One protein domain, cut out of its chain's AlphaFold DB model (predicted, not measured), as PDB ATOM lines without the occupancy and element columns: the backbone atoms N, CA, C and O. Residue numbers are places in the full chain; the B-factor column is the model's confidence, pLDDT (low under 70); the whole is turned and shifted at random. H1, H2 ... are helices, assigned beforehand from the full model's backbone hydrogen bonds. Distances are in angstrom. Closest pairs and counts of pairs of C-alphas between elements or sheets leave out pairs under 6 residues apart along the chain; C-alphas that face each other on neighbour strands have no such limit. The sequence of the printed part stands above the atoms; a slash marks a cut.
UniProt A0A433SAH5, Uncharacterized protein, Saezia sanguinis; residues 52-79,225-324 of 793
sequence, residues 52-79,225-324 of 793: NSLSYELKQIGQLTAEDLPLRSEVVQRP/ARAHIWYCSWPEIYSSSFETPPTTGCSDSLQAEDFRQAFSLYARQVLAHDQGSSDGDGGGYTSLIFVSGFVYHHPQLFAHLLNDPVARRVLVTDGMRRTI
ATOM      1  N   ASN A  52     188.709 157.346 123.020       77.44
ATOM      2  CA  ASN A  52     187.284 157.024 122.947       77.44
ATOM      3  C   ASN A  52     186.604 157.860 121.854       77.44
ATOM      4  O   ASN A  52     187.135 158.887 121.427       77.44
ATOM      5  N   SER A  53     185.406 157.456 121.422       73.69
ATOM      6  CA  SER A  53     184.612 158.291 120.518       73.69
ATOM      7  C   SER A  53     184.183 159.595 121.197       73.69
ATOM      8  O   SER A  53     183.915 159.622 122.398       73.69
ATOM      9  N   LEU A  54     184.039 160.675 120.421       74.50
ATOM     10  CA  LEU A  54     183.537 161.956 120.935       74.50
ATOM     11  C   LEU A  54     182.145 161.810 121.549       74.50
ATOM     12  O   LEU A  54     181.879 162.336 122.624       74.50
ATOM     13  N   SER A  55     181.278 161.042 120.896       71.38
ATOM     14  CA  SER A  55     179.949 160.704 121.408       71.38
ATOM     15  C   SER A  55     179.983 160.022 122.782       71.38
ATOM     16  O   SER A  55     179.153 160.337 123.633       71.38
ATOM     17  N   TYR A  56     180.936 159.115 123.023       76.56
ATOM     18  CA  TYR A  56     181.122 158.494 124.333       76.56
ATOM     19  C   TYR A  56     181.606 159.515 125.362       76.56
ATOM     20  O   TYR A  56     181.044 159.597 126.450       76.56
ATOM     21  N   GLU A  57     182.606 160.319 125.003       77.00
ATOM     22  CA  GLU A  57     183.213 161.307 125.900       77.00
ATOM     23  C   GLU A  57     182.232 162.382 126.356       77.00
ATOM     24  O   GLU A  57     182.203 162.743 127.530       77.00
ATOM     25  N   LEU A  58     181.372 162.851 125.453       75.75
ATOM     26  CA  LEU A  58     180.353 163.842 125.784       75.75
ATOM     27  C   LEU A  58     179.334 163.322 126.802       75.75
ATOM     28  O   LEU A  58     178.896 164.086 127.659       75.75
ATOM     29  N   LYS A  59     178.979 162.029 126.749       75.06
ATOM     30  CA  LYS A  59     178.037 161.415 127.702       75.06
ATOM     31  C   LYS A  59     178.581 161.356 129.127       75.06
ATOM     32  O   LYS A  59     177.794 161.257 130.061       75.06
ATOM     33  N   GLN A  60     179.902 161.396 129.292       74.50
ATOM     34  CA  GLN A  60     180.540 161.331 130.607       74.50
ATOM     35  C   GLN A  60     180.595 162.696 131.305       74.50
ATOM     36  O   GLN A  60     180.885 162.759 132.496       74.50
ATOM     37  N   ILE A  61     180.305 163.799 130.605       72.56
ATOM     38  CA  ILE A  61     180.345 165.131 131.212       72.56
ATOM     39  C   ILE A  61     179.058 165.361 132.013       72.56
ATOM     40  O   ILE A  61     178.026 165.727 131.454       72.56
ATOM     41  N   GLY A  62     179.123 165.229 133.341       59.97
ATOM     42  CA  GLY A  62     177.958 165.397 134.226       59.97
ATOM     43  C   GLY A  62     177.292 166.785 134.185       59.97
ATOM     44  O   GLY A  62     176.131 166.919 134.557       59.97
ATOM     45  N   GLN A  63     177.998 167.819 133.708       58.19
ATOM     46  CA  GLN A  63     177.445 169.168 133.489       58.19
ATOM     47  C   GLN A  63     176.593 169.274 132.213       58.19
ATOM     48  O   GLN A  63     175.810 170.214 132.069       58.19
ATOM     49  N   LEU A  64     176.723 168.318 131.288       62.75
ATOM     50  CA  LEU A  64     175.885 168.210 130.103       62.75
ATOM     51  C   LEU A  64     174.683 167.325 130.421       62.75
ATOM     52  O   LEU A  64     174.580 166.188 129.968       62.75
ATOM     53  N   THR A  65     173.721 167.855 131.170       56.88
ATOM     54  CA  THR A  65     172.388 167.260 131.108       56.88
ATOM     55  C   THR A  65     171.871 167.511 129.695       56.88
ATOM     56  O   THR A  65     171.806 168.672 129.251       56.88
ATOM     57  N   ALA A  66     171.475 166.448 128.990       54.12
ATOM     58  CA  ALA A  66     170.421 166.611 128.005       54.12
ATOM     59  C   ALA A  66     169.334 167.403 128.746       54.12
ATOM     60  O   ALA A  66     168.853 166.960 129.786       54.12
ATOM     61  N   GLU A  67     169.049 168.641 128.324       56.53
ATOM     62  CA  GLU A  67     167.770 169.245 128.718       56.53
ATOM     63  C   GLU A  67     166.703 168.165 128.481       56.53
ATOM     64  O   GLU A  67     166.890 167.406 127.530       56.53
ATOM     65  N   ASP A  68     165.651 168.081 129.305       58.75
ATOM     66  CA  ASP A  68     164.520 167.148 129.133       58.75
ATOM     67  C   ASP A  68     163.807 167.394 127.783       58.75
ATOM     68  O   ASP A  68     162.693 167.913 127.702       58.75
ATOM     69  N   LEU A  69     164.504 167.120 126.690       65.81
ATOM     70  CA  LEU A  69     164.115 167.265 125.309       65.81
ATOM     71  C   LEU A  69     163.803 165.860 124.825       65.81
ATOM     72  O   LEU A  69     164.598 164.946 125.064       65.81
ATOM     73  N   PRO A  70     162.667 165.684 124.144       62.97
ATOM     74  CA  PRO A  70     162.314 164.387 123.605       62.97
ATOM     75  C   PRO A  70     163.396 163.940 122.621       62.97
ATOM     76  O   PRO A  70     163.863 164.725 121.787       62.97
ATOM     77  N   LEU A  71     163.787 162.670 122.711       62.75
ATOM     78  CA  LEU A  71     164.694 162.080 121.734       62.75
ATOM     79  C   LEU A  71     164.034 162.133 120.351       62.75
ATOM     80  O   LEU A  71     162.820 161.961 120.215       62.75
ATOM     81  N   ARG A  72     164.824 162.333 119.289       58.31
ATOM     82  CA  ARG A  72     164.292 162.418 117.914       58.31
ATOM     83  C   ARG A  72     163.443 161.192 117.525       58.31
ATOM     84  O   ARG A  72     162.487 161.329 116.768       58.31
ATOM     85  N   SER A  73     163.756 160.012 118.052       54.06
ATOM     86  CA  SER A  73     162.989 158.778 117.842       54.06
ATOM     87  C   SER A  73     161.579 158.825 118.451       54.06
ATOM     88  O   SER A  73     160.634 158.322 117.842       54.06
ATOM     89  N   GLU A  74     161.401 159.493 119.593       58.44
ATOM     90  CA  GLU A  74     160.093 159.718 120.233       58.44
ATOM     91  C   GLU A  74     159.270 160.782 119.495       58.44
ATOM     92  O   GLU A  74     158.039 160.733 119.450       58.44
ATOM     93  N   VAL A  75     159.962 161.745 118.885       59.50
ATOM     94  CA  VAL A  75     159.377 162.842 118.114       59.50
ATOM     95  C   VAL A  75     158.708 162.353 116.823       59.50
ATOM     96  O   VAL A  75     157.583 162.759 116.528       59.50
ATOM     97  N   VAL A  76     159.357 161.443 116.084       55.31
ATOM     98  CA  VAL A  76     158.859 160.898 114.799       55.31
ATOM     99  C   VAL A  76     157.530 160.139 114.957       55.31
ATOM    100  O   VAL A  76     156.792 159.974 113.988       55.31
ATOM    101  N   GLN A  77     157.181 159.712 116.173       55.22
ATOM    102  CA  GLN A  77     155.943 158.977 116.449       55.22
ATOM    103  C   GLN A  77     154.737 159.869 116.781       55.22
ATOM    104  O   GLN A  77     153.628 159.351 116.935       55.22
ATOM    105  N   ARG A  78     154.901 161.197 116.888       61.38
ATOM    106  CA  ARG A  78     153.782 162.102 117.195       61.38
ATOM    107  C   ARG A  78     153.002 162.459 115.920       61.38
ATOM    108  O   ARG A  78     153.577 163.053 115.009       61.38
ATOM    109  N   PRO A  79     151.698 162.133 115.826       61.25
ATOM    110  CA  PRO A  79     150.884 162.550 114.689       61.25
ATOM    111  C   PRO A  79     150.760 164.082 114.647       61.25
ATOM    112  O   PRO A  79     150.500 164.716 115.666       61.25
ATOM    113  N   ALA A 225     173.832 178.050 119.191       92.81
ATOM    114  CA  ALA A 225     175.291 178.011 119.234       92.81
ATOM    115  C   ALA A 225     175.901 178.877 118.123       92.81
ATOM    116  O   ALA A 225     176.803 179.679 118.365       92.81
ATOM    117  N   ARG A 226     175.352 178.785 116.906       88.88
ATOM    118  CA  ARG A 226     175.709 179.659 115.782       88.88
ATOM    119  C   ARG A 226     175.426 181.132 116.079       88.88
ATOM    120  O   ARG A 226     176.189 181.989 115.640       88.88
ATOM    121  N   ALA A 227     174.336 181.437 116.782       90.94
ATOM    122  CA  ALA A 227     174.008 182.805 117.165       90.94
ATOM    123  C   ALA A 227     175.060 183.401 118.109       90.94
ATOM    124  O   ALA A 227     175.347 184.587 117.981       90.94
ATOM    125  N   HIS A 228     175.659 182.617 119.013       91.94
ATOM    126  CA  HIS A 228     176.742 183.097 119.883       91.94
ATOM    127  C   HIS A 228     177.981 183.530 119.091       91.94
ATOM    128  O   HIS A 228     178.487 184.628 119.289       91.94
ATOM    129  N   ILE A 229     178.413 182.725 118.121       89.56
ATOM    130  CA  ILE A 229     179.636 182.970 117.331       89.56
ATOM    131  C   ILE A 229     179.370 183.698 116.001       89.56
ATOM    132  O   ILE A 229     180.076 183.505 115.012       89.56
ATOM    133  N   TRP A 230     178.337 184.544 115.964       85.06
ATOM    134  CA  TRP A 230     177.812 185.175 114.746       85.06
ATOM    135  C   TRP A 230     178.811 186.066 113.992       85.06
ATOM    136  O   TRP A 230     178.645 186.294 112.793       85.06
ATOM    137  N   TYR A 231     179.813 186.599 114.695       81.75
ATOM    138  CA  TYR A 231     180.848 187.495 114.164       81.75
ATOM    139  C   TYR A 231     181.853 186.781 113.244       81.75
ATOM    140  O   TYR A 231     182.711 187.437 112.651       81.75
ATOM    141  N   CYS A 232     181.720 185.459 113.116       76.69
ATOM    142  CA  CYS A 232     182.392 184.622 112.138       76.69
ATOM    143  C   CYS A 232     181.371 184.005 111.181       76.69
ATOM    144  O   CYS A 232     180.364 183.431 111.613       76.69
ATOM    145  N   SER A 233     181.625 184.065 109.872       76.06
ATOM    146  CA  SER A 233     180.769 183.335 108.936       76.06
ATOM    147  C   SER A 233     181.049 181.827 109.020       76.06
ATOM    148  O   SER A 233     182.172 181.389 109.252       76.06
ATOM    149  N   TRP A 234     180.031 180.984 108.822       75.81
ATOM    150  CA  TRP A 234     180.255 179.532 108.765       75.81
ATOM    151  C   TRP A 234     181.244 179.109 107.675       75.81
ATOM    152  O   TRP A 234     182.049 178.228 107.960       75.81
ATOM    153  N   PRO A 235     181.232 179.696 106.462       76.56
ATOM    154  CA  PRO A 235     182.278 179.445 105.478       76.56
ATOM    155  C   PRO A 235     183.688 179.769 105.993       76.56
ATOM    156  O   PRO A 235     184.611 179.021 105.685       76.56
ATOM    157  N   GLU A 236     183.869 180.819 106.803       75.94
ATOM    158  CA  GLU A 236     185.154 181.121 107.461       75.94
ATOM    159  C   GLU A 236     185.523 180.065 108.509       75.94
ATOM    160  O   GLU A 236     186.623 179.521 108.453       75.94
ATOM    161  N   ILE A 237     184.609 179.709 109.422       79.62
ATOM    162  CA  ILE A 237     184.838 178.646 110.426       79.62
ATOM    163  C   ILE A 237     185.157 177.311 109.737       79.62
ATOM    164  O   ILE A 237     186.048 176.581 110.156       79.62
ATOM    165  N   TYR A 238     184.452 176.998 108.651       75.88
ATOM    166  CA  TYR A 238     184.659 175.787 107.868       75.88
ATOM    167  C   TYR A 238     186.008 175.794 107.137       75.88
ATOM    168  O   TYR A 238     186.774 174.846 107.283       75.88
ATOM    169  N   SER A 239     186.325 176.846 106.377       69.81
ATOM    170  CA  SER A 239     187.580 176.934 105.605       69.81
ATOM    171  C   SER A 239     188.814 176.942 106.506       69.81
ATOM    172  O   SER A 239     189.736 176.157 106.295       69.81
ATOM    173  N   SER A 240     188.787 177.735 107.580       66.38
ATOM    174  CA  SER A 240     189.853 177.751 108.593       66.38
ATOM    175  C   SER A 240     189.999 176.430 109.349       66.38
ATOM    176  O   SER A 240     191.025 176.208 109.972       66.38
ATOM    177  N   SER A 241     189.016 175.524 109.303       62.75
ATOM    178  CA  SER A 241     189.134 174.218 109.962       62.75
ATOM    179  C   SER A 241     189.997 173.202 109.196       62.75
ATOM    180  O   SER A 241     190.289 172.135 109.754       62.75
ATOM    181  N   PHE A 242     190.395 173.515 107.954       61.97
ATOM    182  CA  PHE A 242     191.167 172.635 107.065       61.97
ATOM    183  C   PHE A 242     192.389 173.297 106.407       61.97
ATOM    184  O   PHE A 242     193.332 172.585 106.071       61.97
ATOM    185  N   GLU A 243     192.386 174.618 106.210       55.03
ATOM    186  CA  GLU A 243     193.436 175.359 105.495       55.03
ATOM    187  C   GLU A 243     194.017 176.492 106.362       55.03
ATOM    188  O   GLU A 243     193.447 176.868 107.389       55.03
ATOM    189  N   THR A 244     195.159 177.062 105.955       52.69
ATOM    190  CA  THR A 244     195.678 178.304 106.550       52.69
ATOM    191  C   THR A 244     194.618 179.413 106.470       52.69
ATOM    192  O   THR A 244     193.927 179.520 105.455       52.69
ATOM    193  N   PRO A 245     194.460 180.245 107.521       49.72
ATOM    194  CA  PRO A 245     193.327 181.155 107.617       49.72
ATOM    195  C   PRO A 245     193.255 182.092 106.399       49.72
ATOM    196  O   PRO A 245     194.272 182.698 106.045       49.72
ATOM    197  N   PRO A 246     192.083 182.254 105.757       44.66
ATOM    198  CA  PRO A 246     191.923 183.259 104.718       44.66
ATOM    199  C   PRO A 246     192.195 184.663 105.283       44.66
ATOM    200  O   PRO A 246     191.836 184.987 106.413       44.66
ATOM    201  N   THR A 247     192.815 185.519 104.469       48.84
ATOM    202  CA  THR A 247     193.241 186.891 104.815       48.84
ATOM    203  C   THR A 247     192.092 187.891 104.988       48.84
ATOM    204  O   THR A 247     192.323 189.053 105.319       48.84
ATOM    205  N   THR A 248     190.849 187.458 104.787       53.19
ATOM    206  CA  THR A 248     189.628 188.230 105.036       53.19
ATOM    207  C   THR A 248     188.871 187.561 106.181       53.19
ATOM    208  O   THR A 248     187.937 186.800 105.945       53.19
ATOM    209  N   GLY A 249     189.374 187.741 107.405       55.59
ATOM    210  CA  GLY A 249     188.933 187.003 108.592       55.59
ATOM    211  C   GLY A 249     187.807 187.675 109.380       55.59
ATOM    212  O   GLY A 249     187.525 188.861 109.197       55.59
ATOM    213  N   CYS A 250     187.198 186.881 110.271       69.00
ATOM    214  CA  CYS A 250     186.276 187.301 111.327       69.00
ATOM    215  C   CYS A 250     186.717 188.594 112.026       69.00
ATOM    216  O   CYS A 250     187.893 188.951 112.027       69.00
ATOM    217  N   SER A 251     185.793 189.253 112.727       60.56
ATOM    218  CA  SER A 251     186.177 190.343 113.631       60.56
ATOM    219  C   SER A 251     187.281 189.900 114.606       60.56
ATOM    220  O   SER A 251     187.150 188.852 115.236       60.56
ATOM    221  N   ASP A 252     188.294 190.749 114.822       63.75
ATOM    222  CA  ASP A 252     189.338 190.569 115.854       63.75
ATOM    223  C   ASP A 252     188.766 190.426 117.286       63.75
ATOM    224  O   ASP A 252     189.484 190.112 118.232       63.75
ATOM    225  N   SER A 253     187.464 190.664 117.470       67.94
ATOM    226  CA  SER A 253     186.759 190.645 118.754       67.94
ATOM    227  C   SER A 253     186.239 189.264 119.180       67.94
ATOM    228  O   SER A 253     185.177 189.173 119.795       67.94
ATOM    229  N   LEU A 254     186.980 188.186 118.904       81.00
ATOM    230  CA  LEU A 254     186.616 186.830 119.338       81.00
ATOM    231  C   LEU A 254     186.477 186.759 120.871       81.00
ATOM    232  O   LEU A 254     187.427 187.051 121.599       81.00
ATOM    233  N   GLN A 255     185.315 186.337 121.372       86.38
ATOM    234  CA  GLN A 255     185.058 186.202 122.811       86.38
ATOM    235  C   GLN A 255     185.085 184.731 123.233       86.38
ATOM    236  O   GLN A 255     184.296 183.927 122.742       86.38
ATOM    237  N   ALA A 256     185.947 184.373 124.191       88.19
ATOM    238  CA  ALA A 256     186.014 183.001 124.709       88.19
ATOM    239  C   ALA A 256     184.681 182.524 125.307       88.19
ATOM    240  O   ALA A 256     184.336 181.350 125.201       88.19
ATOM    241  N   GLU A 257     183.907 183.448 125.877       90.75
ATOM    242  CA  GLU A 257     182.586 183.173 126.434       90.75
ATOM    243  C   GLU A 257     181.585 182.674 125.384       90.75
ATOM    244  O   GLU A 257     180.902 181.678 125.606       90.75
ATOM    245  N   ASP A 258     181.528 183.318 124.220       90.81
ATOM    246  CA  ASP A 258     180.595 182.938 123.159       90.81
ATOM    247  C   ASP A 258     180.934 181.558 122.580       90.81
ATOM    248  O   ASP A 258     180.047 180.738 122.339       90.81
ATOM    249  N   PHE A 259     182.227 181.250 122.434       91.88
ATOM    250  CA  PHE A 259     182.662 179.910 122.042       91.88
ATOM    251  C   PHE A 259     182.330 178.868 123.109       91.88
ATOM    252  O   PHE A 259     181.870 177.784 122.761       91.88
ATOM    253  N   ARG A 260     182.500 179.187 124.397       92.00
ATOM    254  CA  ARG A 260     182.123 178.298 125.505       92.00
ATOM    255  C   ARG A 260     180.640 177.923 125.446       92.00
ATOM    256  O   ARG A 260     180.305 176.741 125.540       92.00
ATOM    257  N   GLN A 261     179.762 178.901 125.212       92.00
ATOM    258  CA  GLN A 261     178.331 178.645 125.011       92.00
ATOM    259  C   GLN A 261     178.076 177.790 123.765       92.00
ATOM    260  O   GLN A 261     177.311 176.826 123.825       92.00
ATOM    261  N   ALA A 262     178.757 178.082 122.654       92.62
ATOM    262  CA  ALA A 262     178.618 177.308 121.425       92.62
ATOM    263  C   ALA A 262     179.039 175.835 121.599       92.62
ATOM    264  O   ALA A 262     178.298 174.945 121.185       92.62
ATOM    265  N   PHE A 263     180.176 175.556 122.254       90.88
ATOM    266  CA  PHE A 263     180.610 174.190 122.578       90.88
ATOM    267  C   PHE A 263     179.572 173.454 123.421       90.88
ATOM    268  O   PHE A 263     179.201 172.332 123.079       90.88
ATOM    269  N   SER A 264     179.071 174.096 124.480       90.31
ATOM    270  CA  SER A 264     178.029 173.524 125.337       90.31
ATOM    271  C   SER A 264     176.773 173.169 124.541       90.31
ATOM    272  O   SER A 264     176.309 172.030 124.573       90.31
ATOM    273  N   LEU A 265     176.250 174.101 123.749       90.81
ATOM    274  CA  LEU A 265     175.028 173.898 122.972       90.81
ATOM    275  C   LEU A 265     175.181 172.819 121.888       90.81
ATOM    276  O   LEU A 265     174.315 171.945 121.784       90.81
ATOM    277  N   TYR A 266     176.280 172.805 121.126       89.56
ATOM    278  CA  TYR A 266     176.518 171.735 120.150       89.56
ATOM    279  C   TYR A 266     176.734 170.375 120.821       89.56
ATOM    280  O   TYR A 266     176.240 169.368 120.318       89.56
ATOM    281  N   ALA A 267     177.414 170.318 121.970       86.44
ATOM    282  CA  ALA A 267     177.583 169.077 122.722       86.44
ATOM    283  C   ALA A 267     176.233 168.511 123.184       86.44
ATOM    284  O   ALA A 267     175.963 167.323 123.017       86.44
ATOM    285  N   ARG A 268     175.329 169.369 123.666       85.75
ATOM    286  CA  ARG A 268     173.957 168.976 124.034       85.75
ATOM    287  C   ARG A 268     173.145 168.533 122.825       85.75
ATOM    288  O   ARG A 268     172.358 167.599 122.935       85.75
ATOM    289  N   GLN A 269     173.366 169.157 121.668       84.19
ATOM    290  CA  GLN A 269     172.751 168.728 120.415       84.19
ATOM    291  C   GLN A 269     173.200 167.317 120.019       84.19
ATOM    292  O   GLN A 269     172.368 166.529 119.578       84.19
ATOM    293  N   VAL A 270     174.485 166.983 120.197       79.81
ATOM    294  CA  VAL A 270     175.000 165.621 119.970       79.81
ATOM    295  C   VAL A 270     174.348 164.621 120.921       79.81
ATOM    296  O   VAL A 270     173.951 163.549 120.482       79.81
ATOM    297  N   LEU A 271     174.197 164.971 122.200       78.25
ATOM    298  CA  LEU A 271     173.584 164.088 123.197       78.25
ATOM    299  C   LEU A 271     172.084 163.850 122.962       78.25
ATOM    300  O   LEU A 271     171.595 162.762 123.252       78.25
ATOM    301  N   ALA A 272     171.364 164.843 122.440       76.44
ATOM    302  CA  ALA A 272     169.926 164.749 122.177       76.44
ATOM    303  C   ALA A 272     169.574 164.085 120.826       76.44
ATOM    304  O   ALA A 272     168.403 163.811 120.551       76.44
ATOM    305  N   HIS A 273     170.563 163.829 119.961       70.56
ATOM    306  CA  HIS A 273     170.379 163.133 118.683       70.56
ATOM    307  C   HIS A 273     170.640 161.629 118.891       70.56
ATOM    308  O   HIS A 273     171.764 161.215 119.163       70.56
ATOM    309  N   ASP A 274     169.577 160.819 118.850       55.81
ATOM    310  CA  ASP A 274     169.611 159.378 119.144       55.81
ATOM    311  C   ASP A 274     170.546 158.588 118.198       55.81
ATOM    312  O   ASP A 274     170.635 158.849 116.996       55.81
ATOM    313  N   GLN A 275     171.217 157.579 118.755       48.34
ATOM    314  CA  GLN A 275     172.384 156.850 118.239       48.34
ATOM    315  C   GLN A 275     172.096 155.856 117.097       48.34
ATOM    316  O   GLN A 275     172.891 154.945 116.864       48.34
ATOM    317  N   GLY A 276     170.977 156.005 116.385       40.12
ATOM    318  CA  GLY A 276     170.499 155.017 115.411       40.12
ATOM    319  C   GLY A 276     169.987 155.571 114.081       40.12
ATOM    320  O   GLY A 276     169.692 154.781 113.187       40.12
ATOM    321  N   SER A 277     169.877 156.894 113.892       38.34
ATOM    322  CA  SER A 277     169.467 157.411 112.581       38.34
ATOM    323  C   SER A 277     170.650 157.405 111.612       38.34
ATOM    324  O   SER A 277     171.619 158.142 111.800       38.34
ATOM    325  N   SER A 278     170.535 156.621 110.542       38.91
ATOM    326  CA  SER A 278     171.432 156.599 109.378       38.91
ATOM    327  C   SER A 278     171.501 157.931 108.610       38.91
ATOM    328  O   SER A 278     172.343 158.083 107.729       38.91
ATOM    329  N   ASP A 279     170.730 158.943 109.022       38.25
ATOM    330  CA  ASP A 279     170.908 160.355 108.657       38.25
ATOM    331  C   ASP A 279     172.053 161.014 109.458       38.25
ATOM    332  O   ASP A 279     171.920 162.135 109.952       38.25
ATOM    333  N   GLY A 280     173.174 160.297 109.613       39.44
ATOM    334  CA  GLY A 280     174.353 160.602 110.440       39.44
ATOM    335  C   GLY A 280     175.166 161.854 110.069       39.44
ATOM    336  O   GLY A 280     176.386 161.862 110.217       39.44
ATOM    337  N   ASP A 281     174.503 162.916 109.624       42.84
ATOM    338  CA  ASP A 281     174.981 164.300 109.586       42.84
ATOM    339  C   ASP A 281     174.257 165.110 110.682       42.84
ATOM    340  O   ASP A 281     173.670 166.169 110.451       42.84
ATOM    341  N   GLY A 282     174.265 164.600 111.919       55.00
ATOM    342  CA  GLY A 282     173.818 165.377 113.073       55.00
ATOM    343  C   GLY A 282     174.641 166.663 113.155       55.00
ATOM    344  O   GLY A 282     175.833 166.609 113.463       55.00
ATOM    345  N   GLY A 283     174.017 167.811 112.858       65.00
ATOM    346  CA  GLY A 283     174.701 169.101 112.720       65.00
ATOM    347  C   GLY A 283     175.651 169.414 113.878       65.00
ATOM    348  O   GLY A 283     176.758 169.872 113.634       65.00
ATOM    349  N   GLY A 284     175.284 169.048 115.112       76.81
ATOM    350  CA  GLY A 284     176.092 169.288 116.310       76.81
ATOM    351  C   GLY A 284     177.485 168.657 116.276       76.81
ATOM    352  O   GLY A 284     178.457 169.335 116.585       76.81
ATOM    353  N   TYR A 285     177.618 167.395 115.850       77.50
ATOM    354  CA  TYR A 285     178.917 166.707 115.821       77.50
ATOM    355  C   TYR A 285     179.864 167.369 114.815       77.50
ATOM    356  O   TYR A 285     180.995 167.738 115.132       77.50
ATOM    357  N   THR A 286     179.362 167.581 113.599       77.44
ATOM    358  CA  THR A 286     180.095 168.248 112.522       77.44
ATOM    359  C   THR A 286     180.438 169.696 112.898       77.44
ATOM    360  O   THR A 286     181.555 170.152 112.651       77.44
ATOM    361  N   SER A 287     179.529 170.404 113.572       84.94
ATOM    362  CA  SER A 287     179.766 171.747 114.104       84.94
ATOM    363  C   SER A 287     180.859 171.775 115.172       84.94
ATOM    364  O   SER A 287     181.740 172.627 115.079       84.94
ATOM    365  N   LEU A 288     180.868 170.844 116.138       86.19
ATOM    366  CA  LEU A 288     181.946 170.743 117.136       86.19
ATOM    367  C   LEU A 288     183.305 170.551 116.464       86.19
ATOM    368  O   LEU A 288     184.272 171.200 116.858       86.19
ATOM    369  N   ILE A 289     183.379 169.713 115.428       79.19
ATOM    370  CA  ILE A 289     184.606 169.506 114.654       79.19
ATOM    371  C   ILE A 289     185.082 170.811 114.016       79.19
ATOM    372  O   ILE A 289     186.257 171.158 114.149       79.19
ATOM    373  N   PHE A 290     184.209 171.529 113.307       81.62
ATOM    374  CA  PHE A 290     184.608 172.752 112.604       81.62
ATOM    375  C   PHE A 290     185.004 173.861 113.576       81.62
ATOM    376  O   PHE A 290     186.046 174.487 113.393       81.62
ATOM    377  N   VAL A 291     184.230 174.051 114.648       88.00
ATOM    378  CA  VAL A 291     184.529 175.048 115.684       88.00
ATOM    379  C   VAL A 291     185.830 174.711 116.414       88.00
ATOM    380  O   VAL A 291     186.640 175.605 116.632       88.00
ATOM    381  N   SER A 292     186.094 173.436 116.720       85.31
ATOM    382  CA  SER A 292     187.379 173.005 117.297       85.31
ATOM    383  C   SER A 292     188.545 173.332 116.366       85.31
ATOM    384  O   SER A 292     189.522 173.933 116.801       85.31
ATOM    385  N   GLY A 293     188.397 173.024 115.070       79.50
ATOM    386  CA  GLY A 293     189.362 173.391 114.032       79.50
ATOM    387  C   GLY A 293     189.687 174.881 114.043       79.50
ATOM    388  O   GLY A 293     190.850 175.250 114.145       79.50
ATOM    389  N   PHE A 294     188.656 175.729 114.034       82.62
ATOM    390  CA  PHE A 294     188.814 177.181 114.131       82.62
ATOM    391  C   PHE A 294     189.567 177.600 115.402       82.62
ATOM    392  O   PHE A 294     190.492 178.409 115.337       82.62
ATOM    393  N   VAL A 295     189.201 177.053 116.564       84.12
ATOM    394  CA  VAL A 295     189.829 177.395 117.851       84.12
ATOM    395  C   VAL A 295     191.320 177.058 117.857       84.12
ATOM    396  O   VAL A 295     192.113 177.833 118.388       84.12
ATOM    397  N   TYR A 296     191.730 175.959 117.224       77.75
ATOM    398  CA  TYR A 296     193.142 175.589 117.115       77.75
ATOM    399  C   TYR A 296     193.997 176.603 116.344       77.75
ATOM    400  O   TYR A 296     195.201 176.678 116.583       77.75
ATOM    401  N   HIS A 297     193.390 177.432 115.490       75.44
ATOM    402  CA  HIS A 297     194.063 178.549 114.812       75.44
ATOM    403  C   HIS A 297     194.149 179.830 115.638       75.44
ATOM    404  O   HIS A 297     194.766 180.799 115.197       75.44
ATOM    405  N   HIS A 298     193.568 179.847 116.838       79.12
ATOM    406  CA  HIS A 298     193.487 181.024 117.695       79.12
ATOM    407  C   HIS A 298     194.045 180.698 119.092       79.12
ATOM    408  O   HIS A 298     193.275 180.457 120.022       79.12
ATOM    409  N   PRO A 299     195.383 180.717 119.287       75.25
ATOM    410  CA  PRO A 299     196.037 180.241 120.512       75.25
ATOM    411  C   PRO A 299     195.514 180.867 121.812       75.25
ATOM    412  O   PRO A 299     195.382 180.179 122.821       75.25
ATOM    413  N   GLN A 300     195.175 182.160 121.789       77.81
ATOM    414  CA  GLN A 300     194.604 182.849 122.951       77.81
ATOM    415  C   GLN A 300     193.213 182.304 123.301       77.81
ATOM    416  O   GLN A 300     192.939 182.001 124.460       77.81
ATOM    417  N   LEU A 301     192.352 182.126 122.294       83.19
ATOM    418  CA  LEU A 301     191.019 181.549 122.459       83.19
ATOM    419  C   LEU A 301     191.109 180.106 122.971       83.19
ATOM    420  O   LEU A 301     190.418 179.745 123.921       83.19
ATOM    421  N   PHE A 302     192.007 179.311 122.388       81.38
ATOM    422  CA  PHE A 302     192.271 177.940 122.809       81.38
ATOM    423  C   PHE A 302     192.696 177.856 124.285       81.38
ATOM    424  O   PHE A 302     192.095 177.106 125.054       81.38
ATOM    425  N   ALA A 303     193.665 178.674 124.709       78.62
ATOM    426  CA  ALA A 303     194.139 178.705 126.093       78.62
ATOM    427  C   ALA A 303     193.030 179.073 127.095       78.62
ATOM    428  O   ALA A 303     192.960 178.500 128.181       78.62
ATOM    429  N   HIS A 304     192.133 179.995 126.733       84.00
ATOM    430  CA  HIS A 304     190.980 180.327 127.571       84.00
ATOM    431  C   HIS A 304     189.975 179.173 127.665       84.00
ATOM    432  O   HIS A 304     189.526 178.858 128.769       84.00
ATOM    433  N   LEU A 305     189.654 178.530 126.540       86.12
ATOM    434  CA  LEU A 305     188.665 177.450 126.467       86.12
ATOM    435  C   LEU A 305     189.112 176.158 127.161       86.12
ATOM    436  O   LEU A 305     188.263 175.412 127.633       86.12
ATOM    437  N   LEU A 306     190.416 175.910 127.305       79.31
ATOM    438  CA  LEU A 306     190.919 174.771 128.086       79.31
ATOM    439  C   LEU A 306     190.561 174.824 129.582       79.31
ATOM    440  O   LEU A 306     190.632 173.799 130.260       79.31
ATOM    441  N   ASN A 307     190.173 175.989 130.108       78.50
ATOM    442  CA  ASN A 307     189.695 176.107 131.489       78.50
ATOM    443  C   ASN A 307     188.214 175.725 131.646       78.50
ATOM    444  O   ASN A 307     187.759 175.534 132.772       78.50
ATOM    445  N   ASP A 308     187.462 175.615 130.547       81.69
ATOM    446  CA  ASP A 308     186.079 175.145 130.560       81.69
ATOM    447  C   ASP A 308     186.039 173.617 130.369       81.69
ATOM    448  O   ASP A 308     186.634 173.109 129.419       81.69
ATOM    449  N   PRO A 309     185.351 172.855 131.237       77.94
ATOM    450  CA  PRO A 309     185.376 171.393 131.187       77.94
ATOM    451  C   PRO A 309     184.751 170.818 129.906       77.94
ATOM    452  O   PRO A 309     185.243 169.812 129.391       77.94
ATOM    453  N   VAL A 310     183.706 171.449 129.358       83.31
ATOM    454  CA  VAL A 310     183.039 170.973 128.136       83.31
ATOM    455  C   VAL A 310     183.910 171.249 126.919       83.31
ATOM    456  O   VAL A 310     184.194 170.335 126.140       83.31
ATOM    457  N   ALA A 311     184.360 172.494 126.760       86.50
ATOM    458  CA  ALA A 311     185.224 172.883 125.656       86.50
ATOM    459  C   ALA A 311     186.536 172.094 125.703       86.50
ATOM    460  O   ALA A 311     186.944 171.549 124.679       86.50
ATOM    461  N   ARG A 312     187.149 171.931 126.885       82.94
ATOM    462  CA  ARG A 312     188.338 171.085 127.061       82.94
ATOM    463  C   ARG A 312     188.091 169.658 126.589       82.94
ATOM    464  O   ARG A 312     188.892 169.169 125.800       82.94
ATOM    465  N   ARG A 313     187.002 168.996 127.005       81.12
ATOM    466  CA  ARG A 313     186.709 167.616 126.571       81.12
ATOM    467  C   ARG A 313     186.588 167.523 125.054       81.12
ATOM    468  O   ARG A 313     187.229 166.674 124.445       81.12
ATOM    469  N   VAL A 314     185.806 168.414 124.439       83.31
ATOM    470  CA  VAL A 314     185.615 168.420 122.981       83.31
ATOM    471  C   VAL A 314     186.941 168.639 122.261       83.31
ATOM    472  O   VAL A 314     187.256 167.895 121.335       83.31
ATOM    473  N   LEU A 315     187.724 169.629 122.693       82.62
ATOM    474  CA  LEU A 315     189.010 169.956 122.085       82.62
ATOM    475  C   LEU A 315     190.018 168.807 122.258       82.62
ATOM    476  O   LEU A 315     190.716 168.435 121.321       82.62
ATOM    477  N   VAL A 316     190.084 168.165 123.423       79.88
ATOM    478  CA  VAL A 316     190.982 167.017 123.611       79.88
ATOM    479  C   VAL A 316     190.566 165.850 122.710       79.88
ATOM    480  O   VAL A 316     191.409 165.273 122.018       79.88
ATOM    481  N   THR A 317     189.274 165.527 122.642       77.00
ATOM    482  CA  THR A 317     188.792 164.400 121.832       77.00
ATOM    483  C   THR A 317     188.869 164.665 120.322       77.00
ATOM    484  O   THR A 317     189.302 163.789 119.572       77.00
ATOM    485  N   ASP A 318     188.517 165.863 119.843       76.62
ATOM    486  CA  ASP A 318     188.690 166.218 118.428       76.62
ATOM    487  C   ASP A 318     190.175 166.339 118.054       76.62
ATOM    488  O   ASP A 318     190.567 165.915 116.968       76.62
ATOM    489  N   GLY A 319     191.028 166.824 118.960       74.94
ATOM    490  CA  GLY A 319     192.477 166.831 118.762       74.94
ATOM    491  C   GLY A 319     193.054 165.427 118.584       74.94
ATOM    492  O   GLY A 319     193.843 165.184 117.664       74.94
ATOM    493  N   MET A 320     192.587 164.454 119.373       73.19
ATOM    494  CA  MET A 320     192.926 163.036 119.185       73.19
ATOM    495  C   MET A 320     192.500 162.508 117.811       73.19
ATOM    496  O   MET A 320     193.235 161.739 117.187       73.19
ATOM    497  N   ARG A 321     191.352 162.951 117.293       70.06
ATOM    498  CA  ARG A 321     190.839 162.571 115.967       70.06
ATOM    499  C   ARG A 321     191.597 163.239 114.813       70.06
ATOM    500  O   ARG A 321     191.870 162.603 113.802       70.06
ATOM    501  N   ARG A 322     191.969 164.516 114.931       66.19
ATOM    502  CA  ARG A 322     192.670 165.266 113.864       66.19
ATOM    503  C   ARG A 322     194.113 164.832 113.653       66.19
ATOM    504  O   ARG A 322     194.657 164.995 112.570       66.19
ATOM    505  N   THR A 323     194.712 164.252 114.679       58.34
ATOM    506  CA  THR A 323     196.084 163.736 114.667       58.34
ATOM    507  C   THR A 323     196.168 162.287 114.172       58.34
ATOM    508  O   THR A 323     197.185 161.626 114.369       58.34
ATOM    509  N   ILE A 324     195.099 161.748 113.563       55.97
ATOM    510  CA  ILE A 324     195.125 160.411 112.956       55.97
ATOM    511  C   ILE A 324     196.072 160.424 111.758       55.97
ATOM    512  O   ILE A 324     195.737 160.941 110.696       55.97
TER     513      ILE A 324
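Overview. This is residues 52 to 79 and 225 to 324 of the 793 residues of an uncharacterized protein of Saezia sanguinis (UniProt A0A433SAH5). A helical hairpin of H5 and H6 makes the core; H8 crosses both, with H1 side by side with it. H3 packs on H5, H4 on H6 and H7 on the first turn of H5, while H2 lies far out at one end. The 128 printed residues hold eight named helices, H1 to H8 in chain order, and no named strand: all helix. The whole is compact, radius of gyration of the C-alphas 15.1 A, but elongated, spanning 49 by 29 by 28 A.

Along the chain. H1 is residues 54 to 59, beginning at C-alpha 54 (183.537, 161.956, 120.935). H2 is 72 to 75, H3 225 to 228, H4 234 to 240. H5, residues 256 to 272, is 24.5 A long; H6, 283 to 296, 20.0 A. H7 is 299 to 305. H8, 309 to 322, is 19.8 A long, ending at C-alpha 322 (192.670, 165.266, 113.864).

Arrangement. The hub H5 touches five helices. It forms a hairpin with H6, a shallow tilt of 29 degrees, opposite ways; the closest C-alphas, Tyr 266 and Gly 284, are 4.6 A apart. H8 is about perpendicular to H5, 75 degrees, and touches it, closest C-alphas Phe 263 and Ala 311, 5.7 A. H1 touches H8 at 21 degrees, a shallow tilt, opposite ways, closest C-alphas Leu 54 and Thr 317, 5.9 A. In H4 to H8 every O i to N i+4 pair is within hydrogen-bond range, in H1 1 of 2; H2 and H3 are too short for one.

Size, cuts and confidence. Residues 80 to 224 are not printed; C-alphas 79 and 225 are 29.2 A apart. The links H1 to H2 and H4 to H5 are long. Mean pLDDT of the printed part is 72.4; residues 62 to 79, 239 to 253, 274 to 283 and 322 to 324 are under 70.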